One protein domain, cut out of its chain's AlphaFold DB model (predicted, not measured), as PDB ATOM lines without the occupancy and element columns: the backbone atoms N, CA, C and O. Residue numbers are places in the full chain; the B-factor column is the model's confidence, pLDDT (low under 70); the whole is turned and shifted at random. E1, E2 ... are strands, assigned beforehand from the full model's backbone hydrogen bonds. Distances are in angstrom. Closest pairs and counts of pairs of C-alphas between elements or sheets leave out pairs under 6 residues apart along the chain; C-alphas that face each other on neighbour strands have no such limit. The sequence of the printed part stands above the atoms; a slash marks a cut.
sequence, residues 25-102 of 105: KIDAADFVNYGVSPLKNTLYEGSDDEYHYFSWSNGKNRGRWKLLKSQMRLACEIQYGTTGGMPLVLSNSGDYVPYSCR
ATOM      1  N   LYS A  25     145.124 154.573 134.221       95.81
ATOM      2  CA  LYS A  25     146.323 154.207 133.456       95.81
ATOM      3  C   LYS A  25     147.312 155.376 133.465       95.81
ATOM      4  O   LYS A  25     146.917 156.497 133.147       95.81
ATOM      5  N   ILE A  26     148.563 155.109 133.821       96.25
ATOM      6  CA  ILE A  26     149.670 156.077 133.793       96.25
ATOM      7  C   ILE A  26     150.848 155.508 132.993       96.25
ATOM      8  O   ILE A  26     150.886 154.302 132.743       96.25
ATOM      9  N   ASP A  27     151.799 156.359 132.610       95.38
ATOM     10  CA  ASP A  27     153.089 155.942 132.055       95.38
ATOM     11  C   ASP A  27     154.157 155.833 133.155       95.38
ATOM     12  O   ASP A  27     154.034 156.419 134.231       95.38
ATOM     13  N   ALA A  28     155.246 155.095 132.895       92.25
ATOM     14  CA  ALA A  28     156.280 154.862 133.919       92.25
ATOM     15  C   ALA A  28     157.016 156.143 134.319       92.25
ATOM     16  O   ALA A  28     157.502 156.239 135.442       92.25
ATOM     17  N   ALA A  29     157.058 157.131 133.423       93.50
ATOM     18  CA  ALA A  29     157.620 158.447 133.704       93.50
ATOM     19  C   ALA A  29     156.802 159.236 134.743       93.50
ATOM     20  O   ALA A  29     157.369 160.067 135.450       93.50
ATOM     21  N   ASP A  30     155.503 158.950 134.867       94.56
ATOM     22  CA  ASP A  30     154.596 159.617 135.808       94.56
ATOM     23  C   ASP A  30     154.462 158.859 137.138       94.56
ATOM     24  O   ASP A  30     153.812 159.331 138.075       94.56
ATOM     25  N   PHE A  31     155.058 157.667 137.240       94.25
ATOM     26  CA  PHE A  31     154.970 156.854 138.442       94.25
ATOM     27  C   PHE A  31     155.751 157.481 139.601       94.25
ATOM     28  O   PHE A  31     156.948 157.752 139.505       94.25
ATOM     29  N   VAL A  32     155.085 157.625 140.750       93.44
ATOM     30  CA  VAL A  32     155.699 158.123 141.988       93.44
ATOM     31  C   VAL A  32     155.528 157.109 143.116       93.44
ATOM     32  O   VAL A  32     154.415 156.783 143.527       93.44
ATOM     33  N   ASN A  33     156.644 156.654 143.690       92.31
ATOM     34  CA  ASN A  33     156.615 155.897 144.939       92.31
ATOM     35  C   ASN A  33     156.577 156.864 146.135       92.31
ATOM     36  O   ASN A  33     157.588 157.470 146.489       92.31
ATOM     37  N   TYR A  34     155.413 157.003 146.774       92.38
ATOM     38  CA  TYR A  34     155.209 157.868 147.939       92.38
ATOM     39  C   TYR A  34     155.746 157.275 149.254       92.38
ATOM     40  O   TYR A  34     155.720 157.958 150.280       92.38
ATOM     41  N   GLY A  35     156.254 156.039 149.243       88.75
ATOM     42  CA  GLY A  35     156.894 155.386 150.384       88.75
ATOM     43  C   GLY A  35     155.989 154.393 151.113       88.75
ATOM     44  O   GLY A  35     155.137 153.747 150.509       88.75
ATOM     45  N   VAL A  36     156.206 154.240 152.423       87.31
ATOM     46  CA  VAL A  36     155.574 153.188 153.251       87.31
ATOM     47  C   VAL A  36     154.965 153.726 154.553       87.31
ATOM     48  O   VAL A  36     154.756 152.989 155.512       87.31
ATOM     49  N   SER A  37     154.703 155.032 154.622       88.12
ATOM     50  CA  SER A  37     154.169 155.671 155.829       88.12
ATOM     51  C   SER A  37     152.631 155.685 155.842       88.12
ATOM     52  O   SER A  37     152.004 155.653 154.779       88.12
ATOM     53  N   PRO A  38     151.984 155.818 157.017       81.38
ATOM     54  CA  PRO A  38     150.523 155.897 157.099       81.38
ATOM     55  C   PRO A  38     149.904 157.058 156.307       81.38
ATOM     56  O   PRO A  38     148.785 156.941 155.823       81.38
ATOM     57  N   LEU A  39     150.623 158.179 156.171       87.31
ATOM     58  CA  LEU A  39     150.139 159.371 155.464       87.31
ATOM     59  C   LEU A  39     150.611 159.442 154.009       87.31
ATOM     60  O   LEU A  39     150.075 160.236 153.244       87.31
ATOM     61  N   LYS A  40     151.638 158.679 153.635       93.00
ATOM     62  CA  LYS A  40     152.189 158.633 152.280       93.00
ATOM     63  C   LYS A  40     152.663 157.222 151.983       93.00
ATOM     64  O   LYS A  40     153.656 156.786 152.576       93.00
ATOM     65  N   ASN A  41     151.955 156.527 151.102       92.25
ATOM     66  CA  ASN A  41     152.336 155.188 150.684       92.25
ATOM     67  C   ASN A  41     152.041 154.916 149.214       92.25
ATOM     68  O   ASN A  41     151.126 155.501 148.640       92.25
ATOM     69  N   THR A  42     152.820 154.003 148.640       93.75
ATOM     70  CA  THR A  42     152.493 153.315 147.393       93.75
ATOM     71  C   THR A  42     152.525 151.818 147.669       93.75
ATOM     72  O   THR A  42     153.543 151.268 148.096       93.75
ATOM     73  N   LEU A  43     151.390 151.168 147.445       91.62
ATOM     74  CA  LEU A  43     151.192 149.744 147.632       91.62
ATOM     75  C   LEU A  43     150.996 149.090 146.268       91.62
ATOM     76  O   LEU A  43     150.180 149.533 145.467       91.62
ATOM     77  N   TYR A  44     151.738 148.027 146.015       92.06
ATOM     78  CA  TYR A  44     151.556 147.151 144.872       92.06
ATOM     79  C   TYR A  44     150.447 146.139 145.161       92.06
ATOM     80  O   TYR A  44     150.533 145.368 146.116       92.06
ATOM     81  N   GLU A  45     149.397 146.158 144.349       90.81
ATOM     82  CA  GLU A  45     148.187 145.342 144.516       90.81
ATOM     83  C   GLU A  45     148.220 144.055 143.669       90.81
ATOM     84  O   GLU A  45     147.324 143.218 143.776       90.81
ATOM     85  N   GLY A  46     149.274 143.878 142.866       90.44
ATOM     86  CA  GLY A  46     149.521 142.697 142.041       90.44
ATOM     87  C   GLY A  46     149.528 143.000 140.548       90.44
ATOM     88  O   GLY A  46     149.528 144.158 140.133       90.44
ATOM     89  N   SER A  47     149.569 141.946 139.740       90.81
ATOM     90  CA  SER A  47     149.538 142.027 138.276       90.81
ATOM     91  C   SER A  47     148.515 141.094 137.663       90.81
ATOM     92  O   SER A  47     148.168 140.068 138.252       90.81
ATOM     93  N   ASP A  48     148.113 141.435 136.445       90.00
ATOM     94  CA  ASP A  48     147.520 140.506 135.489       90.00
ATOM     95  C   ASP A  48     148.483 140.266 134.303       90.00
ATOM     96  O   ASP A  48     149.711 140.386 134.438       90.00
ATOM     97  N   ASP A  49     147.935 139.880 133.151       90.19
ATOM     98  CA  ASP A  49     148.695 139.598 131.934       90.19
ATOM     99  C   ASP A  49     149.315 140.857 131.298       90.19
ATOM    100  O   ASP A  49     150.340 140.754 130.623       90.19
ATOM    101  N   GLU A  50     148.745 142.047 131.522       92.75
ATOM    102  CA  GLU A  50     149.114 143.280 130.810       92.75
ATOM    103  C   GLU A  50     149.628 144.388 131.747       92.75
ATOM    104  O   GLU A  50     150.540 145.141 131.381       92.75
ATOM    105  N   TYR A  51     149.097 144.471 132.969       93.75
ATOM    106  CA  TYR A  51     149.296 145.586 133.886       93.75
ATOM    107  C   TYR A  51     149.821 145.171 135.265       93.75
ATOM    108  O   TYR A  51     149.467 144.133 135.824       93.75
ATOM    109  N   HIS A  52     150.626 146.064 135.843       93.62
ATOM    110  CA  HIS A  52     150.875 146.173 137.275       93.62
ATOM    111  C   HIS A  52     149.859 147.136 137.902       93.62
ATOM    112  O   HIS A  52     149.624 148.223 137.367       93.62
ATOM    113  N   TYR A  53     149.308 146.767 139.058       93.12
ATOM    114  CA  TYR A  53     148.299 147.531 139.792       93.12
ATOM    115  C   TYR A  53     148.864 148.095 141.090       93.12
ATOM    116  O   TYR A  53     149.569 147.410 141.835       93.12
ATOM    117  N   PHE A  54     148.523 149.346 141.383       93.50
ATOM    118  CA  PHE A  54     149.001 150.051 142.562       93.50
ATOM    119  C   PHE A  54     147.886 150.875 143.197       93.50
ATOM    120  O   PHE A  54     147.137 151.554 142.495       93.50
ATOM    121  N   SER A  55     147.856 150.924 144.523       93.50
ATOM    122  CA  SER A  55     147.175 151.980 145.265       93.50
ATOM    123  C   SER A  55     148.186 152.916 145.897       93.50
ATOM    124  O   SER A  55     149.320 152.546 146.203       93.50
ATOM    125  N   TRP A  56     147.793 154.170 146.072       94.38
ATOM    126  CA  TRP A  56     148.663 155.167 146.667       94.38
ATOM    127  C   TRP A  56     147.888 156.163 147.513       94.38
ATOM    128  O   TRP A  56     146.697 156.414 147.310       94.38
ATOM    129  N   SER A  57     148.599 156.766 148.456       94.19
ATOM    130  CA  SER A  57     148.135 157.894 149.247       94.19
ATOM    131  C   SER A  57     149.252 158.917 149.431       94.19
ATOM    132  O   SER A  57     150.429 158.574 149.529       94.19
ATOM    133  N   ASN A  58     148.876 160.193 149.468       95.50
ATOM    134  CA  ASN A  58     149.754 161.314 149.770       95.50
ATOM    135  C   ASN A  58     148.960 162.394 150.522       95.50
ATOM    136  O   ASN A  58     148.266 163.232 149.937       95.50
ATOM    137  N   GLY A  59     149.031 162.348 151.848       92.81
ATOM    138  CA  GLY A  59     148.209 163.148 152.744       92.81
ATOM    139  C   GLY A  59     146.733 162.775 152.616       92.81
ATOM    140  O   GLY A  59     146.333 161.655 152.917       92.81
ATOM    141  N   LYS A  60     145.913 163.734 152.175       93.31
ATOM    142  CA  LYS A  60     144.472 163.530 151.948       93.31
ATOM    143  C   LYS A  60     144.156 162.958 150.564       93.31
ATOM    144  O   LYS A  60     143.036 162.508 150.339       93.31
ATOM    145  N   ASN A  61     145.125 162.992 149.651       94.06
ATOM    146  CA  ASN A  61     144.958 162.478 148.301       94.06
ATOM    147  C   ASN A  61     145.233 160.981 148.293       94.06
ATOM    148  O   ASN A  61     146.122 160.498 148.993       94.06
ATOM    149  N   ARG A  62     144.474 160.258 147.483       94.38
ATOM    150  CA  ARG A  62     144.644 158.829 147.257       94.38
ATOM    151  C   ARG A  62     144.147 158.485 145.872       94.38
ATOM    152  O   ARG A  62     143.298 159.192 145.330       94.38
ATOM    153  N   GLY A  63     144.635 157.383 145.347       94.00
ATOM    154  CA  GLY A  63     144.202 156.902 144.057       94.00
ATOM    155  C   GLY A  63     144.719 155.512 143.787       94.00
ATOM    156  O   GLY A  63     145.318 154.854 144.642       94.00
ATOM    157  N   ARG A  64     144.445 155.084 142.567       94.94
ATOM    158  CA  ARG A  64     144.816 153.786 142.048       94.94
ATOM    159  C   ARG A  64     145.354 153.956 140.647       94.94
ATOM    160  O   ARG A  64     144.771 154.677 139.837       94.94
ATOM    161  N   TRP A  65     146.475 153.308 140.390       95.69
ATOM    162  CA  TRP A  65     147.168 153.349 139.118       95.69
ATOM    163  C   TRP A  65     147.289 151.956 138.536       95.69
ATOM    164  O   TRP A  65     147.504 150.990 139.266       95.69
ATOM    165  N   LYS A  66     147.213 151.880 137.212       95.19
ATOM    166  CA  LYS A  66     147.696 150.729 136.462       95.19
ATOM    167  C   LYS A  66     148.761 151.165 135.471       95.19
ATOM    168  O   LYS A  66     148.655 152.232 134.862       95.19
ATOM    169  N   LEU A  67     149.780 150.337 135.325       95.12
ATOM    170  CA  LEU A  67     150.944 150.590 134.488       95.12
ATOM    171  C   LEU A  67     151.240 149.349 133.652       95.12
ATOM    172  O   LEU A  67     151.122 148.245 134.173       95.12
ATOM    173  N   LEU A  68     151.631 149.497 132.386       95.38
ATOM    174  CA  LEU A  68     152.004 148.334 131.576       95.38
ATOM    175  C   LEU A  68     153.230 147.632 132.172       95.38
ATOM    176  O   LEU A  68     154.220 148.280 132.520       95.38
ATOM    177  N   LYS A  69     153.213 146.297 132.187       93.12
ATOM    178  CA  LYS A  69     154.353 145.480 132.651       93.12
ATOM    179  C   LYS A  69     155.626 145.721 131.841       93.12
ATOM    180  O   LYS A  69     156.739 145.642 132.349       93.12
ATOM    181  N   SER A  70     155.474 146.066 130.565       94.38
ATOM    182  CA  SER A  70     156.598 146.421 129.695       94.38
ATOM    183  C   SER A  70     157.278 147.741 130.074       94.38
ATOM    184  O   SER A  70     158.423 147.957 129.680       94.38
ATOM    185  N   GLN A  71     156.603 148.618 130.826       94.12
ATOM    186  CA  GLN A  71     157.117 149.938 131.199       94.12
ATOM    187  C   GLN A  71     157.831 149.951 132.557       94.12
ATOM    188  O   GLN A  71     158.653 150.830 132.801       94.12
ATOM    189  N   MET A  72     157.552 148.988 133.438       90.56
ATOM    190  CA  MET A  72     158.234 148.849 134.723       90.56
ATOM    191  C   MET A  72     158.476 147.382 135.008       90.56
ATOM    192  O   MET A  72     157.539 146.611 135.137       90.56
ATOM    193  N   ARG A  73     159.743 147.007 135.168       87.00
ATOM    194  CA  ARG A  73     160.091 145.665 135.623       87.00
ATOM    195  C   ARG A  73     160.034 145.640 137.146       87.00
ATOM    196  O   ARG A  73     160.697 146.443 137.798       87.00
ATOM    197  N   LEU A  74     159.274 144.704 137.700       86.00
ATOM    198  CA  LEU A  74     159.325 144.374 139.120       86.00
ATOM    199  C   LEU A  74     160.203 143.139 139.318       86.00
ATOM    200  O   LEU A  74     160.206 142.222 138.499       86.00
ATOM    201  N   ALA A  75     160.953 143.098 140.421       82.31
ATOM    202  CA  ALA A  75     161.815 141.950 140.724       82.31
ATOM    203  C   ALA A  75     161.026 140.646 140.971       82.31
ATOM    204  O   ALA A  75     161.601 139.559 140.923       82.31
ATOM    205  N   CYS A  76     159.732 140.768 141.266       80.12
ATOM    206  CA  CYS A  76     158.771 139.684 141.380       80.12
ATOM    207  C   CYS A  76     157.361 140.225 141.108       80.12
ATOM    208  O   CYS A  76     157.106 141.428 141.227       80.12
ATOM    209  N   GLU A  77     156.425 139.321 140.845       84.19
ATOM    210  CA  GLU A  77     155.012 139.647 140.711       84.19
ATOM    211  C   GLU A  77     154.181 138.782 141.656       84.19
ATOM    212  O   GLU A  77     154.512 137.624 141.910       84.19
ATOM    213  N   ILE A  78     153.094 139.353 142.170       80.62
ATOM    214  CA  ILE A  78     152.043 138.621 142.874       80.62
ATOM    215  C   ILE A  78     150.772 138.736 142.041       80.62
ATOM    216  O   ILE A  78     150.585 139.727 141.326       80.62
ATOM    217  N   GLN A  79     149.901 137.739 142.129       74.19
ATOM    218  CA  GLN A  79     148.643 137.766 141.398       74.19
ATOM    219  C   GLN A  79     147.732 138.868 141.949       74.19
ATOM    220  O   GLN A  79     147.562 139.000 143.161       74.19
ATOM    221  N   TYR A  80     147.142 139.661 141.055       65.56
ATOM    222  CA  TYR A  80     146.159 140.668 141.439       65.56
ATOM    223  C   TYR A  80     144.995 140.039 142.226       65.56
ATOM    224  O   TYR A  80     144.471 138.988 141.852       65.56
ATOM    225  N   GLY A  81     144.603 140.675 143.334       62.72
ATOM    226  CA  GLY A  81     143.511 140.206 144.197       62.72
ATOM    227  C   GLY A  81     143.931 139.352 145.401       62.72
ATOM    228  O   GLY A  81     143.073 139.009 146.214       62.72
ATOM    229  N   THR A  82     145.223 139.051 145.586       60.44
ATOM    230  CA  THR A  82     145.716 138.541 146.879       60.44
ATOM    231  C   THR A  82     145.679 139.645 147.941       60.44
ATOM    232  O   THR A  82     146.073 140.782 147.687       60.44
ATOM    233  N   THR A  83     145.146 139.335 149.122       58.53
ATOM    234  CA  THR A  83     144.736 140.300 150.152       58.53
ATOM    235  C   THR A  83     145.872 141.206 150.643       58.53
ATOM    236  O   THR A  83     146.876 140.720 151.154       58.53
ATOM    237  N   GLY A  84     145.641 142.525 150.593       64.75
ATOM    238  CA  GLY A  84     146.491 143.559 151.198       64.75
ATOM    239  C   GLY A  84     147.650 143.984 150.299       64.75
ATOM    240  O   GLY A  84     148.671 143.306 150.242       64.75
ATOM    241  N   GLY A  85     147.504 145.124 149.615       76.38
ATOM    242  CA  GLY A  85     148.569 145.695 148.790       76.38
ATOM    243  C   GLY A  85     149.889 145.813 149.560       76.38
ATOM    244  O   GLY A  85     149.912 146.116 150.755       76.38
ATOM    245  N   MET A  86     150.997 145.555 148.874       87.06
ATOM    246  CA  MET A  86     152.309 145.400 149.488       87.06
ATOM    247  C   MET A  86     153.168 146.640 149.265       87.06
ATOM    248  O   MET A  86     153.239 147.129 148.139       87.06
ATOM    249  N   PRO A  87     153.878 147.141 150.285       88.31
ATOM    250  CA  PRO A  87     154.780 148.263 150.090       88.31
ATOM    251  C   PRO A  87     155.848 147.966 149.030       88.31
ATOM    252  O   PRO A  87     156.403 146.864 148.987       88.31
ATOM    253  N   LEU A  88     156.158 148.962 148.200       86.12
ATOM    254  CA  LEU A  88     157.262 148.893 147.242       86.12
ATOM    255  C   LEU A  88     158.525 149.502 147.831       86.12
ATOM    256  O   LEU A  88     158.538 150.668 148.233       86.12
ATOM    257  N   VAL A  89     159.612 148.738 147.804       84.75
ATOM    258  CA  VAL A  89     160.940 149.205 148.208       84.75
ATOM    259  C   VAL A  89     161.882 149.231 147.012       84.75
ATOM    260  O   VAL A  89     161.763 148.414 146.103       84.75
ATOM    261  N   LEU A  90     162.821 150.176 147.002       82.56
ATOM    262  CA  LEU A  90     163.887 150.200 146.004       82.56
ATOM    263  C   LEU A  90     164.999 149.242 146.445       82.56
ATOM    264  O   LEU A  90     165.473 149.308 147.582       82.56
ATOM    265  N   SER A  91     165.400 148.337 145.563       79.12
ATOM    266  CA  SER A  91     166.569 147.483 145.773       79.12
ATOM    267  C   SER A  91     167.875 148.225 145.479       79.12
ATOM    268  O   SER A  91     167.885 149.285 144.855       79.12
ATOM    269  N   ASN A  92     169.002 147.628 145.871       78.44
ATOM    270  CA  ASN A  92     170.333 148.157 145.557       78.44
ATOM    271  C   ASN A  92     170.644 148.162 144.046       78.44
ATOM    272  O   ASN A  92     171.539 148.890 143.628       78.44
ATOM    273  N   SER A  93     169.932 147.368 143.233       77.81
ATOM    274  CA  SER A  93     170.044 147.381 141.766       77.81
ATOM    275  C   SER A  93     169.202 148.477 141.107       77.81
ATOM    276  O   SER A  93     169.269 148.638 139.894       77.81
ATOM    277  N   GLY A  94     168.427 149.239 141.887       80.06
ATOM    278  CA  GLY A  94     167.523 150.271 141.381       80.06
ATOM    279  C   GLY A  94     166.144 149.753 140.967       80.06
ATOM    280  O   GLY A  94     165.294 150.553 140.592       80.06
ATOM    281  N   ASP A  95     165.887 148.447 141.080       83.25
ATOM    282  CA  ASP A  95     164.581 147.863 140.767       83.25
ATOM    283  C   ASP A  95     163.602 148.038 141.931       83.25
ATOM    284  O   ASP A  95     163.989 147.918 143.104       83.25
ATOM    285  N   TYR A  96     162.321 148.233 141.615       84.38
ATOM    286  CA  TYR A  96     161.249 148.162 142.603       84.38
ATOM    287  C   TYR A  96     160.953 146.707 142.981       84.38
ATOM    288  O   TYR A  96     160.801 145.823 142.133       84.38
ATOM    289  N   VAL A  97     160.852 146.465 144.287       85.12
ATOM    290  CA  VAL A  97     160.612 145.149 144.873       85.12
ATOM    291  C   VAL A  97     159.401 145.237 145.798       85.12
ATOM    292  O   VAL A  97     159.433 145.991 146.775       85.12
ATOM    293  N   PRO A  98     158.330 144.475 145.530       85.00
ATOM    294  CA  PRO A  98     157.278 144.235 146.510       85.00
ATOM    295  C   PRO A  98     157.860 143.619 147.787       85.00
ATOM    296  O   PRO A  98     158.634 142.665 147.715       85.00
ATOM    297  N   TYR A  99     157.495 144.149 148.957       80.19
ATOM    298  CA  TYR A  99     158.125 143.777 150.230       80.19
ATOM    299  C   TYR A  99     158.145 142.260 150.509       80.19
ATOM    300  O   TYR A  99     159.166 141.742 150.957       80.19
ATOM    301  N   SER A 100     157.074 141.530 150.180       73.56
ATOM    302  CA  SER A 100     156.978 140.068 150.366       73.56
ATOM    303  C   SER A 100     158.062 139.272 149.636       73.56
ATOM    304  O   SER A 100     158.455 138.198 150.076       73.56
ATOM    305  N   CYS A 101     158.585 139.805 148.536       71.31
ATOM    306  CA  CYS A 101     159.611 139.145 147.743       71.31
ATOM    307  C   CYS A 101     161.026 139.425 148.233       71.31
ATOM    308  O   CYS A 101     161.978 138.828 147.734       71.31
ATOM    309  N   ARG A 102     161.186 140.347 149.190       60.44
ATOM    310  CA  ARG A 102     162.483 140.634 149.798       60.44
ATOM    311  C   ARG A 102     162.936 139.506 150.721       60.44
ATOM    312  O   ARG A 102     164.130 139.264 150.803       60.44
TER     313      ARG A 102
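This is residues 25 to 102 of the 105 residues of an uncharacterized protein of Oceanospirillaceae bacterium (UniProt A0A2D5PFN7). One strongly twisted sheet curls like part of a barrel: strands E3, E2 and E1 make a wall, and the shorter hairpin E4 and E5 continues it past E1. The printed part has 78 residues, with five named strands, E1 to E5 along the chain, and no named helix; the class is all strand, though named elements hold 32 residues, under half. The order is E3, E2, E1, E4, E5, antiparallel; the whole is compact, radius of gyration of the C-alphas 11.5 A, spans 31 by 27 by 27 A.

Find C-alpha 40 at (152.189, 158.633, 152.280); there E1, residues 40 to 47, begins its 21.9 A. E2, residues 51 to 58, runs 22.4 A; E3, 61 to 68, 23.0 A; E4, 86 to 90, 13.0 A. E5, 96 to 98, ends at C-alpha 98, (157.278, 144.235, 146.510).

E1, E2, E3 form a meander, each the antiparallel neighbour of the one before; within hydrogen-bond range find N 43 and O 55, 2.8 A, and N 54 and O 65, 2.9 A. E4 adds a Greek key, first strand E1 neighbouring the fourth: N 44 and O 86, 2.8 A. E4 pairs with E5 at N 89 and O 97, 2.9 A.

The printed part has no cut; the E3 to E4 link, 17 residues, is long. Residues 80 to 84 and 102 are under pLDDT 70.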